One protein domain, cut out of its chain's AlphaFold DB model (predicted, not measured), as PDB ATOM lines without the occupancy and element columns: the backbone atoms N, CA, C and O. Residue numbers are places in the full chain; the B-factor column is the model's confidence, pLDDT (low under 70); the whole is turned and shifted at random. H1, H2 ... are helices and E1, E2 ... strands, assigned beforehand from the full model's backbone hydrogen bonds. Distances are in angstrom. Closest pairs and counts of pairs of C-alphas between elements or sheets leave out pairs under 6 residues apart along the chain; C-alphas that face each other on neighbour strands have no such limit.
ATOM      1  N   GLN A 491     194.597 222.958 221.646       64.12
ATOM      2  CA  GLN A 491     194.964 224.372 221.660       64.12
ATOM      3  C   GLN A 491     196.399 224.577 221.152       64.12
ATOM      4  O   GLN A 491     196.623 225.427 220.299       64.12
ATOM      5  N   GLU A 492     197.343 223.725 221.558       66.94
ATOM      6  CA  GLU A 492     198.719 223.721 221.027       66.94
ATOM      7  C   GLU A 492     198.747 223.534 219.498       66.94
ATOM      8  O   GLU A 492     199.473 224.235 218.798       66.94
ATOM      9  N   ARG A 493     197.900 222.650 218.946       69.38
ATOM     10  CA  ARG A 493     197.769 222.455 217.486       69.38
ATOM     11  C   ARG A 493     197.185 223.661 216.750       69.38
ATOM     12  O   ARG A 493     197.398 223.792 215.545       69.38
ATOM     13  N   GLU A 494     196.401 224.486 217.438       69.94
ATOM     14  CA  GLU A 494     195.862 225.731 216.892       69.94
ATOM     15  C   GLU A 494     196.957 226.817 216.919       69.94
ATOM     16  O   GLU A 494     197.245 227.381 215.863       69.94
ATOM     17  N   SER A 495     197.687 226.972 218.032       77.75
ATOM     18  CA  SER A 495     198.844 227.880 218.145       77.75
ATOM     19  C   SER A 495     199.999 227.551 217.191       77.75
ATOM     20  O   SER A 495     200.633 228.460 216.665       77.75
ATOM     21  N   LEU A 496     200.249 226.276 216.862       80.62
ATOM     22  CA  LEU A 496     201.276 225.904 215.872       80.62
ATOM     23  C   LEU A 496     201.075 226.556 214.491       80.62
ATOM     24  O   LEU A 496     202.037 226.708 213.738       80.62
ATOM     25  N   LYS A 497     199.842 226.951 214.144       80.00
ATOM     26  CA  LYS A 497     199.554 227.646 212.881       80.00
ATOM     27  C   LYS A 497     199.923 229.127 212.920       80.00
ATOM     28  O   LYS A 497     200.208 229.682 211.865       80.00
ATOM     29  N   GLU A 498     199.951 229.746 214.097       84.25
ATOM     30  CA  GLU A 498     200.248 231.174 214.281       84.25
ATOM     31  C   GLU A 498     201.705 231.504 213.916       84.25
ATOM     32  O   GLU A 498     201.996 232.613 213.479       84.25
ATOM     33  N   TYR A 499     202.604 230.519 213.997       85.69
ATOM     34  CA  TYR A 499     204.004 230.637 213.576       85.69
ATOM     35  C   TYR A 499     204.219 230.534 212.052       85.69
ATOM     36  O   TYR A 499     205.332 230.766 211.572       85.69
ATOM     37  N   CYS A 500     203.197 230.175 211.263       87.00
ATOM     38  CA  CYS A 500     203.333 230.097 209.805       87.00
ATOM     39  C   CYS A 500     203.566 231.500 209.223       87.00
ATOM     40  O   CYS A 500     202.758 232.404 209.410       87.00
ATOM     41  N   GLY A 501     204.655 231.663 208.476       84.88
ATOM     42  CA  GLY A 501     205.112 232.939 207.931       84.88
ATOM     43  C   GLY A 501     206.428 233.435 208.527       84.88
ATOM     44  O   GLY A 501     207.115 234.190 207.840       84.88
ATOM     45  N   LEU A 502     206.812 232.970 209.726       90.25
ATOM     46  CA  LEU A 502     208.092 233.319 210.352       90.25
ATOM     47  C   LEU A 502     209.285 232.888 209.490       90.25
ATOM     48  O   LEU A 502     209.266 231.821 208.866       90.25
ATOM     49  N   ILE A 503     210.328 233.715 209.493       89.75
ATOM     50  CA  ILE A 503     211.580 233.520 208.766       89.75
ATOM     51  C   ILE A 503     212.719 233.360 209.773       89.75
ATOM     52  O   ILE A 503     212.964 234.239 210.595       89.75
ATOM     53  N   GLY A 504     213.438 232.244 209.699       90.19
ATOM     54  CA  GLY A 504     214.520 231.932 210.632       90.19
ATOM     55  C   GLY A 504     215.593 231.042 210.020       90.19
ATOM     56  O   GLY A 504     215.486 230.610 208.870       90.19
ATOM     57  N   GLY A 505     216.630 230.772 210.809       90.56
ATOM     58  CA  GLY A 505     217.591 229.715 210.513       90.56
ATOM     59  C   GLY A 505     217.084 228.356 211.000       90.56
ATOM     60  O   GLY A 505     216.290 228.288 211.935       90.56
ATOM     61  N   LEU A 506     217.551 227.267 210.389       91.56
ATOM     62  CA  LEU A 506     217.274 225.908 210.864       91.56
ATOM     63  C   LEU A 506     218.485 225.008 210.651       91.56
ATOM     64  O   LEU A 506     219.005 224.893 209.539       91.56
ATOM     65  N   TYR A 507     218.880 224.316 211.714       90.12
ATOM     66  CA  TYR A 507     219.874 223.256 211.654       90.12
ATOM     67  C   TYR A 507     219.198 221.892 211.520       90.12
ATOM     68  O   TYR A 507     218.411 221.495 212.378       90.12
ATOM     69  N   ILE A 508     219.535 221.154 210.466       87.75
ATOM     70  CA  ILE A 508     219.128 219.762 210.288       87.75
ATOM     71  C   ILE A 508     220.348 218.844 210.408       87.75
ATOM     72  O   ILE A 508     221.455 219.219 210.036       87.75
ATOM     73  N   LYS A 509     220.146 217.641 210.962       81.50
ATOM     74  CA  LYS A 509     221.221 216.659 211.222       81.50
ATOM     75  C   LYS A 509     221.340 215.568 210.156       81.50
ATOM     76  O   LYS A 509     222.370 214.908 210.079       81.50
ATOM     77  N   THR A 510     220.300 215.374 209.346       77.19
ATOM     78  CA  THR A 510     220.254 214.324 208.320       77.19
ATOM     79  C   THR A 510     219.492 214.824 207.081       77.19
ATOM     80  O   THR A 510     218.261 214.808 207.101       77.19
ATOM     81  N   PRO A 511     220.180 215.260 206.006       77.75
ATOM     82  CA  PRO A 511     221.620 215.547 205.934       77.75
ATOM     83  C   PRO A 511     222.037 216.638 206.929       77.75
ATOM     84  O   PRO A 511     221.203 217.448 207.329       77.75
ATOM     85  N   GLU A 512     223.306 216.671 207.334       86.00
ATOM     86  CA  GLU A 512     223.805 217.719 208.230       86.00
ATOM     87  C   GLU A 512     223.982 219.037 207.461       86.00
ATOM     88  O   GLU A 512     224.827 219.131 206.571       86.00
ATOM     89  N   HIS A 513     223.150 220.039 207.755       90.25
ATOM     90  CA  HIS A 513     223.147 221.326 207.050       90.25
ATOM     91  C   HIS A 513     222.477 222.434 207.873       90.25
ATOM     92  O   HIS A 513     221.539 222.181 208.631       90.25
ATOM     93  N   PHE A 514     222.927 223.677 207.686       90.12
ATOM     94  CA  PHE A 514     222.315 224.864 208.285       90.12
ATOM     95  C   PHE A 514     221.719 225.771 207.209       90.12
ATOM     96  O   PHE A 514     222.448 226.428 206.459       90.12
ATOM     97  N   PHE A 515     220.393 225.850 207.172       88.44
ATOM     98  CA  PHE A 515     219.684 226.828 206.359       88.44
ATOM     99  C   PHE A 515     219.704 228.184 207.068       88.44
ATOM    100  O   PHE A 515     219.259 228.288 208.210       88.44
ATOM    101  N   LYS A 516     220.205 229.232 206.404       85.94
ATOM    102  CA  LYS A 516     220.359 230.570 207.014       85.94
ATOM    103  C   LYS A 516     219.068 231.388 207.077       85.94
ATOM    104  O   LYS A 516     218.910 232.182 207.996       85.94
ATOM    105  N   SER A 517     218.202 231.246 206.075       89.06
ATOM    106  CA  SER A 517     216.955 232.004 205.945       89.06
ATOM    107  C   SER A 517     215.917 231.147 205.228       89.06
ATOM    108  O   SER A 517     216.009 230.902 204.024       89.06
ATOM    109  N   ILE A 518     214.950 230.641 205.985       91.06
ATOM    110  CA  ILE A 518     213.824 229.861 205.471       91.06
ATOM    111  C   ILE A 518     212.535 230.335 206.119       91.06
ATOM    112  O   ILE A 518     212.516 230.704 207.291       91.06
ATOM    113  N   ARG A 519     211.442 230.300 205.355       91.62
ATOM    114  CA  ARG A 519     210.106 230.634 205.849       91.62
ATOM    115  C   ARG A 519     209.365 229.373 206.249       91.62
ATOM    116  O   ARG A 519     209.272 228.445 205.446       91.62
ATOM    117  N   LEU A 520     208.760 229.356 207.431       92.12
ATOM    118  CA  LEU A 520     207.804 228.315 207.795       92.12
ATOM    119  C   LEU A 520     206.517 228.500 206.983       92.12
ATOM    120  O   LEU A 520     205.760 229.439 207.214       92.12
ATOM    121  N   ALA A 521     206.273 227.628 206.009       87.69
ATOM    122  CA  ALA A 521     205.134 227.723 205.100       87.69
ATOM    123  C   ALA A 521     203.876 227.035 205.654       87.69
ATOM    124  O   ALA A 521     202.762 227.498 205.419       87.69
ATOM    125  N   SER A 522     204.033 225.919 206.374       88.00
ATOM    126  CA  SER A 522     202.914 225.198 206.989       88.00
ATOM    127  C   SER A 522     203.385 224.217 208.065       88.00
ATOM    128  O   SER A 522     204.539 223.794 208.065       88.00
ATOM    129  N   VAL A 523     202.477 223.809 208.955       88.31
ATOM    130  CA  VAL A 523     202.729 222.814 210.006       88.31
ATOM    131  C   VAL A 523     201.614 221.767 210.015       88.31
ATOM    132  O   VAL A 523     200.429 222.102 209.997       88.31
ATOM    133  N   ALA A 524     201.991 220.489 210.078       83.00
ATOM    134  CA  ALA A 524     201.081 219.353 210.170       83.00
ATOM    135  C   ALA A 524     201.476 218.409 211.319       83.00
ATOM    136  O   ALA A 524     202.515 217.746 211.292       83.00
ATOM    137  N   THR A 525     200.597 218.281 212.313       78.50
ATOM    138  CA  THR A 525     200.690 217.248 213.357       78.50
ATOM    139  C   THR A 525     200.043 215.949 212.883       78.50
ATOM    140  O   THR A 525     198.982 215.992 212.252       78.50
ATOM    141  N   ARG A 526     200.597 214.781 213.233       65.19
ATOM    142  CA  ARG A 526     199.920 213.499 212.964       65.19
ATOM    143  C   ARG A 526     198.626 213.378 213.798       65.19
ATOM    144  O   ARG A 526     198.538 213.849 214.933       65.19
ATOM    145  N   LEU A 527     197.600 212.736 213.238       55.44
ATOM    146  CA  LEU A 527     196.409 212.325 213.989       55.44
ATOM    147  C   LEU A 527     196.762 211.102 214.857       55.44
ATOM    148  O   LEU A 527     197.331 210.137 214.350       55.44
ATOM    149  N   GLY A 528     196.435 211.146 216.154       58.16
ATOM    150  CA  GLY A 528     196.764 210.105 217.144       58.16
ATOM    151  C   GLY A 528     197.850 210.508 218.156       58.16
ATOM    152  O   GLY A 528     198.189 211.684 218.280       58.16
ATOM    153  N   ASN A 529     198.385 209.518 218.883       58.84
ATOM    154  CA  ASN A 529     199.345 209.678 219.993       58.84
ATOM    155  C   ASN A 529     200.807 209.841 219.516       58.84
ATOM    156  O   ASN A 529     201.710 209.199 220.048       58.84
ATOM    157  N   ASN A 530     201.050 210.634 218.471       68.25
ATOM    158  CA  ASN A 530     202.399 210.899 217.971       68.25
ATOM    159  C   ASN A 530     202.705 212.403 218.133       68.25
ATOM    160  O   ASN A 530     202.016 213.201 217.493       68.25
ATOM    161  N   PRO A 531     203.679 212.790 218.984       70.69
ATOM    162  CA  PRO A 531     203.988 214.193 219.260       70.69
ATOM    163  C   PRO A 531     204.722 214.889 218.107       70.69
ATOM    164  O   PRO A 531     204.776 216.115 218.096       70.69
ATOM    165  N   ASN A 532     205.238 214.138 217.124       84.56
ATOM    166  CA  ASN A 532     206.078 214.693 216.073       84.56
ATOM    167  C   ASN A 532     205.334 215.737 215.231       84.56
ATOM    168  O   ASN A 532     204.263 215.478 214.658       84.56
ATOM    169  N   ILE A 533     205.981 216.885 215.068       86.00
ATOM    170  CA  ILE A 533     205.501 218.018 214.285       86.00
ATOM    171  C   ILE A 533     206.217 217.998 212.939       86.00
ATOM    172  O   ILE A 533     207.442 218.074 212.876       86.00
ATOM    173  N   VAL A 534     205.456 217.900 211.848       88.94
ATOM    174  CA  VAL A 534     206.002 218.026 210.494       88.94
ATOM    175  C   VAL A 534     205.864 219.477 210.057       88.94
ATOM    176  O   VAL A 534     204.746 219.968 209.911       88.94
ATOM    177  N   ALA A 535     206.982 220.150 209.833       90.06
ATOM    178  CA  ALA A 535     207.025 221.506 209.307       90.06
ATOM    179  C   ALA A 535     207.392 221.489 207.819       90.06
ATOM    180  O   ALA A 535     208.280 220.743 207.404       90.06
ATOM    181  N   LEU A 536     206.711 222.317 207.029       91.62
ATOM    182  CA  LEU A 536     207.034 222.624 205.640       91.62
ATOM    183  C   LEU A 536     207.744 223.976 205.596       91.62
ATOM    184  O   LEU A 536     207.176 224.982 206.022       91.62
ATOM    185  N   PHE A 537     208.940 224.011 205.026       92.00
ATOM    186  CA  PHE A 537     209.745 225.215 204.875       92.00
ATOM    187  C   PHE A 537     209.895 225.607 203.407       92.00
ATOM    188  O   PHE A 537     210.079 224.751 202.543       92.00
ATOM    189  N   GLN A 538     209.845 226.909 203.145       90.88
ATOM    190  CA  GLN A 538     210.159 227.529 201.864       90.88
ATOM    191  C   GLN A 538     211.563 228.136 201.923       90.88
ATOM    192  O   GLN A 538     211.897 228.857 202.867       90.88
ATOM    193  N   LEU A 539     212.367 227.882 200.894       90.06
ATOM    194  CA  LEU A 539     213.679 228.498 200.728       90.06
ATOM    195  C   LEU A 539     213.555 229.989 200.368       90.06
ATOM    196  O   LEU A 539     212.794 230.347 199.468       90.06
ATOM    197  N   ILE A 540     214.339 230.847 201.028       87.25
ATOM    198  CA  ILE A 540     214.511 232.264 200.672       87.25
ATOM    199  C   ILE A 540     215.964 232.466 200.239       87.25
ATOM    200  O   ILE A 540     216.873 232.061 200.955       87.25
ATOM    201  N   GLU A 541     216.168 233.064 199.060       84.00
ATOM    202  CA  GLU A 541     217.495 233.337 198.468       84.00
ATOM    203  C   GLU A 541     218.491 232.154 198.583       84.00
ATOM    204  O   GLU A 541     219.616 232.326 199.060       84.00
ATOM    205  N   PRO A 542     218.098 230.923 198.193       83.12
ATOM    206  CA  PRO A 542     218.877 229.736 198.516       83.12
ATOM    207  C   PRO A 542     220.214 229.682 197.782       83.12
ATOM    208  O   PRO A 542     220.295 229.905 196.570       83.12
ATOM    209  N   SER A 543     221.258 229.259 198.494       86.00
ATOM    210  CA  SER A 543     222.503 228.846 197.854       86.00
ATOM    211  C   SER A 543     222.293 227.553 197.046       86.00
ATOM    212  O   SER A 543     221.377 226.775 197.339       86.00
ATOM    213  N   PRO A 544     223.174 227.236 196.078       85.19
ATOM    214  CA  PRO A 544     223.123 225.957 195.366       85.19
ATOM    215  C   PRO A 544     223.131 224.732 196.298       85.19
ATOM    216  O   PRO A 544     222.541 223.706 195.960       85.19
ATOM    217  N   ASN A 545     223.745 224.847 197.485       85.81
ATOM    218  CA  ASN A 545     223.754 223.784 198.486       85.81
ATOM    219  C   ASN A 545     222.402 223.651 199.204       85.81
ATOM    220  O   ASN A 545     221.925 222.534 199.375       85.81
ATOM    221  N   ASP A 546     221.734 224.760 199.545       86.75
ATOM    222  CA  ASP A 546     220.386 224.724 200.138       86.75
ATOM    223  C   ASP A 546     219.391 224.023 199.199       86.75
ATOM    224  O   ASP A 546     218.624 223.165 199.635       86.75
ATOM    225  N   ILE A 547     219.453 224.322 197.893       85.19
ATOM    226  CA  ILE A 547     218.632 223.662 196.861       85.19
ATOM    227  C   ILE A 547     218.953 222.163 196.776       85.19
ATOM    228  O   ILE A 547     218.049 221.346 196.596       85.19
ATOM    229  N   HIS A 548     220.230 221.785 196.881       86.81
ATOM    230  CA  HIS A 548     220.653 220.387 196.827       86.81
ATOM    231  C   HIS A 548     220.151 219.594 198.040       86.81
ATOM    232  O   HIS A 548     219.528 218.550 197.864       86.81
ATOM    233  N   ILE A 549     220.352 220.110 199.255       85.31
ATOM    234  CA  ILE A 549     219.935 219.451 200.498       85.31
ATOM    235  C   ILE A 549     218.405 219.393 200.621       85.31
ATOM    236  O   ILE A 549     217.861 218.345 200.971       85.31
ATOM    237  N   ALA A 550     217.689 220.462 200.250       85.56
ATOM    238  CA  ALA A 550     216.225 220.499 200.276       85.56
ATOM    239  C   ALA A 550     215.574 219.352 199.478       85.56
ATOM    240  O   ALA A 550     214.574 218.795 199.930       85.56
ATOM    241  N   LYS A 551     216.175 218.933 198.350       85.31
ATOM    242  CA  LYS A 551     215.695 217.806 197.525       85.31
ATOM    243  C   LYS A 551     215.722 216.449 198.237       85.31
ATOM    244  O   LYS A 551     214.963 215.568 197.850       85.31
ATOM    245  N   PHE A 552     216.562 216.269 199.258       83.81
ATOM    246  CA  PHE A 552     216.585 215.048 200.072       83.81
ATOM    247  C   PHE A 552     215.598 215.106 201.248       83.81
ATOM    248  O   PHE A 552     215.165 214.070 201.744       83.81
ATOM    249  N   CYS A 553     215.186 216.304 201.661       84.69
ATOM    250  CA  CYS A 553     214.324 216.532 202.820       84.69
ATOM    251  C   CYS A 553     212.822 216.573 202.466       84.69
ATOM    252  O   CYS A 553     212.043 217.265 203.118       84.69
ATOM    253  N   THR A 554     212.369 215.852 201.436       83.81
ATOM    254  CA  THR A 554     210.972 215.908 200.952       83.81
ATOM    255  C   THR A 554     210.076 214.762 201.443       83.81
ATOM    256  O   THR A 554     208.972 214.601 200.926       83.81
ATOM    257  N   GLU A 555     210.510 213.958 202.425       81.88
ATOM    258  CA  GLU A 555     209.836 212.718 202.878       81.88
ATOM    259  C   GLU A 555     208.344 212.896 203.219       81.88
ATOM    260  O   GLU A 555     207.551 211.958 203.124       81.88
ATOM    261  N   HIS A 556     207.931 214.089 203.649       83.88
ATOM    262  CA  HIS A 556     206.551 214.370 204.043       83.88
ATOM    263  C   HIS A 556     205.891 215.485 203.216       83.88
ATOM    264  O   HIS A 556     204.808 215.944 203.585       83.88
ATOM    265  N   ILE A 557     206.495 215.901 202.094       83.94
ATOM    266  CA  ILE A 557     206.012 217.036 201.289       83.94
ATOM    267  C   ILE A 557     204.592 216.815 200.748       83.94
ATOM    268  O   ILE A 557     203.796 217.743 200.707       83.94
ATOM    269  N   GLU A 558     204.229 215.566 200.441       81.50
ATOM    270  CA  GLU A 558     202.917 215.186 199.889       81.50
ATOM    271  C   GLU A 558     201.751 215.369 200.876       81.50
ATOM    272  O   GLU A 558     200.588 215.288 200.492       81.50
ATOM    273  N   ARG A 559     202.046 215.658 202.152       81.31
ATOM    274  CA  ARG A 559     201.040 216.049 203.153       81.31
ATOM    275  C   ARG A 559     200.576 217.496 203.000       81.31
ATOM    276  O   ARG A 559     199.597 217.883 203.632       81.31
ATOM    277  N   PHE A 560     201.281 218.285 202.195       81.88
ATOM    278  CA  PHE A 560     201.021 219.696 201.970       81.88
ATOM    279  C   PHE A 560     200.715 219.923 200.490       81.88
ATOM    280  O   PHE A 560     201.469 219.503 199.614       81.88
ATOM    281  N   ASN A 561     199.614 220.614 200.198       78.00
ATOM    282  CA  ASN A 561     199.200 220.909 198.827       78.00
ATOM    283  C   ASN A 561     200.031 222.075 198.252       78.00
ATOM    284  O   ASN A 561     199.554 223.206 198.174       78.00
ATOM    285  N   CYS A 562     201.305 221.815 197.944       74.44
ATOM    286  CA  CYS A 562     202.310 222.815 197.576       74.44
ATOM    287  C   CYS A 562     203.203 222.353 196.401       74.44
ATOM    288  O   CYS A 562     203.284 221.152 196.124       74.44
ATOM    289  N   PRO A 563     203.887 223.278 195.695       72.00
ATOM    290  CA  PRO A 563     204.875 222.922 194.678       72.00
ATOM    291  C   PRO A 563     206.060 222.159 195.290       72.00
ATOM    292  O   PRO A 563     206.560 222.536 196.347       72.00
ATOM    293  N   LYS A 564     206.562 221.122 194.604       69.25
ATOM    294  CA  LYS A 564     207.737 220.355 195.072       69.25
ATOM    295  C   LYS A 564     209.066 221.120 194.930       69.25
ATOM    296  O   LYS A 564     210.055 220.729 195.540       69.25
ATOM    297  N   GLU A 565     209.113 222.192 194.138       76.50
ATOM    298  CA  GLU A 565     210.320 223.001 193.928       76.50
ATOM    299  C   GLU A 565     210.385 224.186 194.901       76.50
ATOM    300  O   GLU A 565     209.414 224.922 195.060       76.50
ATOM    301  N   GLY A 566     211.540 224.380 195.546       81.75
ATOM    302  CA  GLY A 566     211.768 225.469 196.508       81.75
ATOM    303  C   GLY A 566     211.278 225.201 197.937       81.75
ATOM    304  O   GLY A 566     211.447 226.066 198.797       81.75
ATOM    305  N   TYR A 567     210.720 224.016 198.207       89.56
ATOM    306  CA  TYR A 567     210.212 223.613 199.521       89.56
ATOM    307  C   TYR A 567     210.872 222.327 200.027       89.56
ATOM    308  O   TYR A 567     211.249 221.457 199.242       89.56
ATOM    309  N   PHE A 568     210.955 222.183 201.348       91.38
ATOM    310  CA  PHE A 568     211.330 220.932 202.010       91.38
ATOM    311  C   PHE A 568     210.559 220.739 203.319       91.38
ATOM    312  O   PHE A 568     209.888 221.646 203.807       91.38
ATOM    313  N   THR A 569     210.648 219.543 203.892       91.25
ATOM    314  CA  THR A 569     210.005 219.179 205.157       91.25
ATOM    315  C   THR A 569     211.021 218.787 206.224       91.25
ATOM    316  O   THR A 569     212.017 218.129 205.930       91.25
ATOM    317  N   HIS A 570     210.748 219.142 207.476       90.44
ATOM    318  CA  HIS A 570     211.493 218.660 208.638       90.44
ATOM    319  C   HIS A 570     210.533 218.126 209.708       90.44
ATOM    320  O   HIS A 570     209.361 218.512 209.750       90.44
ATOM    321  N   VAL A 571     211.017 217.214 210.553       89.75
ATOM    322  CA  VAL A 571     210.218 216.551 211.589       89.75
ATOM    323  C   VAL A 571     210.845 216.810 212.952       89.75
ATOM    324  O   VAL A 571     211.861 216.207 213.290       89.75
ATOM    325  N   PHE A 572     210.197 217.667 213.733       87.94
ATOM    326  CA  PHE A 572     210.520 217.894 215.139       87.94
ATOM    327  C   PHE A 572     209.870 216.807 216.000       87.94
ATOM    328  O   PHE A 572     208.830 216.248 215.631       87.94
ATOM    329  N   LYS A 573     210.477 216.489 217.144       83.81
ATOM    330  CA  LYS A 573     210.011 215.428 218.058       83.81
ATOM    331  C   LYS A 573     208.719 215.795 218.781       83.81
ATOM    332  O   LYS A 573     207.852 214.945 218.956       83.81
ATOM    333  N   ASP A 574     208.613 217.052 219.184       81.75
ATOM    334  CA  ASP A 574     207.528 217.619 219.976       81.75
ATOM    335  C   ASP A 574     207.528 219.155 219.825       81.75
ATOM    336  O   ASP A 574     208.248 219.717 218.992       81.75
ATOM    337  N   ILE A 575     206.677 219.835 220.595       82.25
ATOM    338  CA  ILE A 575     206.528 221.293 220.549       82.25
ATOM    339  C   ILE A 575     207.713 222.049 221.169       82.25
ATOM    340  O   ILE A 575     208.007 223.154 220.721       82.25
ATOM    341  N   GLU A 576     208.428 221.464 222.133       83.19
ATOM    342  CA  GLU A 576     209.616 222.087 222.734       83.19
ATOM    343  C   GLU A 576     210.788 222.048 221.743       83.19
ATOM    344  O   GLU A 576     211.449 223.062 221.520       83.19
ATOM    345  N   ASP A 577     210.975 220.912 221.063       85.00
ATOM    346  CA  ASP A 577     211.944 220.722 219.978       85.00
ATOM    347  C   ASP A 577     211.651 221.656 218.784       85.00
ATOM    348  O   ASP A 577     212.573 222.223 218.200       85.00
ATOM    349  N   PHE A 578     210.377 221.896 218.449       87.62
ATOM    350  CA  PHE A 578     209.988 222.877 217.424       87.62
ATOM    351  C   PHE A 578     210.261 224.331 217.845       87.62
ATOM    352  O   PHE A 578     210.794 225.114 217.054       87.62
ATOM    353  N   ILE A 579     209.920 224.706 219.082       86.25
ATOM    354  CA  ILE A 579     210.111 226.079 219.559       86.25
ATOM    355  C   ILE A 579     211.604 226.399 219.703       86.25
ATOM    356  O   ILE A 579     212.057 227.416 219.179       86.25
ATOM    357  N   GLY A 580     212.372 225.521 220.353       85.62
ATOM    358  CA  GLY A 580     213.782 225.762 220.670       85.62
ATOM    359  C   GLY A 580     214.736 225.708 219.474       85.62
ATOM    360  O   GLY A 580     215.748 226.399 219.493       85.62
ATOM    361  N   ASN A 581     214.438 224.926 218.426       87.56
ATOM    362  CA  ASN A 581     215.317 224.811 217.246       87.56
ATOM    363  C   ASN A 581     214.898 225.695 216.053       87.56
ATOM    364  O   ASN A 581     215.608 225.706 215.046       87.56
ATOM    365  N   PHE A 582     213.751 226.385 216.115       88.50
ATOM    366  CA  PHE A 582     213.293 227.265 215.031       88.50
ATOM    367  C   PHE A 582     212.615 228.548 215.529       88.50
ATOM    368  O   PHE A 582     213.084 229.640 215.220       88.50
ATOM    369  N   VAL A 583     211.516 228.442 216.287       87.12
ATOM    370  CA  VAL A 583     210.672 229.612 216.618       87.12
ATOM    371  C   VAL A 583     211.423 230.656 217.446       87.12
ATOM    372  O   VAL A 583     211.223 231.846 217.235       87.12
ATOM    373  N   GLN A 584     212.289 230.223 218.366       86.31
ATOM    374  CA  GLN A 584     213.014 231.105 219.285       86.31
ATOM    375  C   GLN A 584     213.894 232.155 218.576       86.31
ATOM    376  O   GLN A 584     214.028 233.267 219.087       86.31
ATOM    377  N   ASP A 585     214.450 231.822 217.406       80.50
ATOM    378  CA  ASP A 585     215.359 232.686 216.638       80.50
ATOM    379  C   ASP A 585     214.734 233.237 215.336       80.50
ATOM    380  O   ASP A 585     215.377 234.006 214.611       80.50
ATOM    381  N   ALA A 586     213.487 232.867 215.023       84.94
ATOM    382  CA  ALA A 586     212.766 233.308 213.828       84.94
ATOM    383  C   ALA A 586     212.036 234.655 214.030       84.94
ATOM    384  O   ALA A 586     211.734 235.059 215.155       84.94
TER     385      ALA A 586
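AT A GLANCE: This is residues 491 to 586 of the 587 residues of the protein "Replication initiation protein A" of Helicobacter felis (strain ATCC 49179 / NCTC 12436 / CS1) (UniProt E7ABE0). A strongly twisted four-stranded sheet is folded by a sharp bend in E2, which turns the hairpin of E1 and E2 across E3 and E4. H2 covers part of one face and H3 part of the opposite face, while small H1 lies away at one end and a long loop, residues 551 to 566, leads from H2 to E4. The 96 printed residues run H1 E1 E2 E3 H2 E4 H3; the sheet's order is E1 E2 E3 E4, antiparallel, and the class is mixed. The whole is compact, with a radius of gyration of the C-alphas of 12.4 A and spans of 38 by 27 by 22 A.

IN THESE COORDINATES: H1, residues 491 to 495, begins at C-alpha 491 (194.964, 224.372, 221.660). E1 is residues 503 to 509, 19.6 A long; E2, 512 to 525, 23.7 A; E3, 533 to 539, 19.0 A. H2 is residues 544 to 550, 10.1 A; E4, 567 to 572, 16.6 A. H3, residues 575 to 581, 10.0 A, ends at C-alpha 581 (215.317, 224.811, 217.246).

HOW THE PARTS SIT: E1, E2 and E3 form a meander, each strand the antiparallel neighbour of the one before. N 506 and O 515 of E1 and E2 are 3.0 A apart, within hydrogen-bond range, as are N 521 and O 536 of E2 and E3 at 2.8 A, and N 535 and O 570 of E3 and E4 at 2.9 A. E2 bends by 109 degrees at residue 517. H2 is on the sheet at a height of 8.6 A; its closest C-alphas to E2 are Asp 546 and Phe 515, 6.6 A. H3 is on the opposite face, also at 8.6 A; Phe 578 and Phe 572 of E4 are its closest C-alphas there, 5.5 A. H1 is only just not on the sheet, with 4 pairs of C-alphas within 10 A. In H1, H2 and H3 every O i to N i+4 pair is within hydrogen-bond range.

THE WHOLE: The farthest C-alphas, Gln 491 and Pro 544, are 38.6 A apart. The printed part has no cut, and the link from H2 to E4 is long. The mean pLDDT of the printed part is 83.3, with residues 491 to 494, 526 to 530 and 564 under 70.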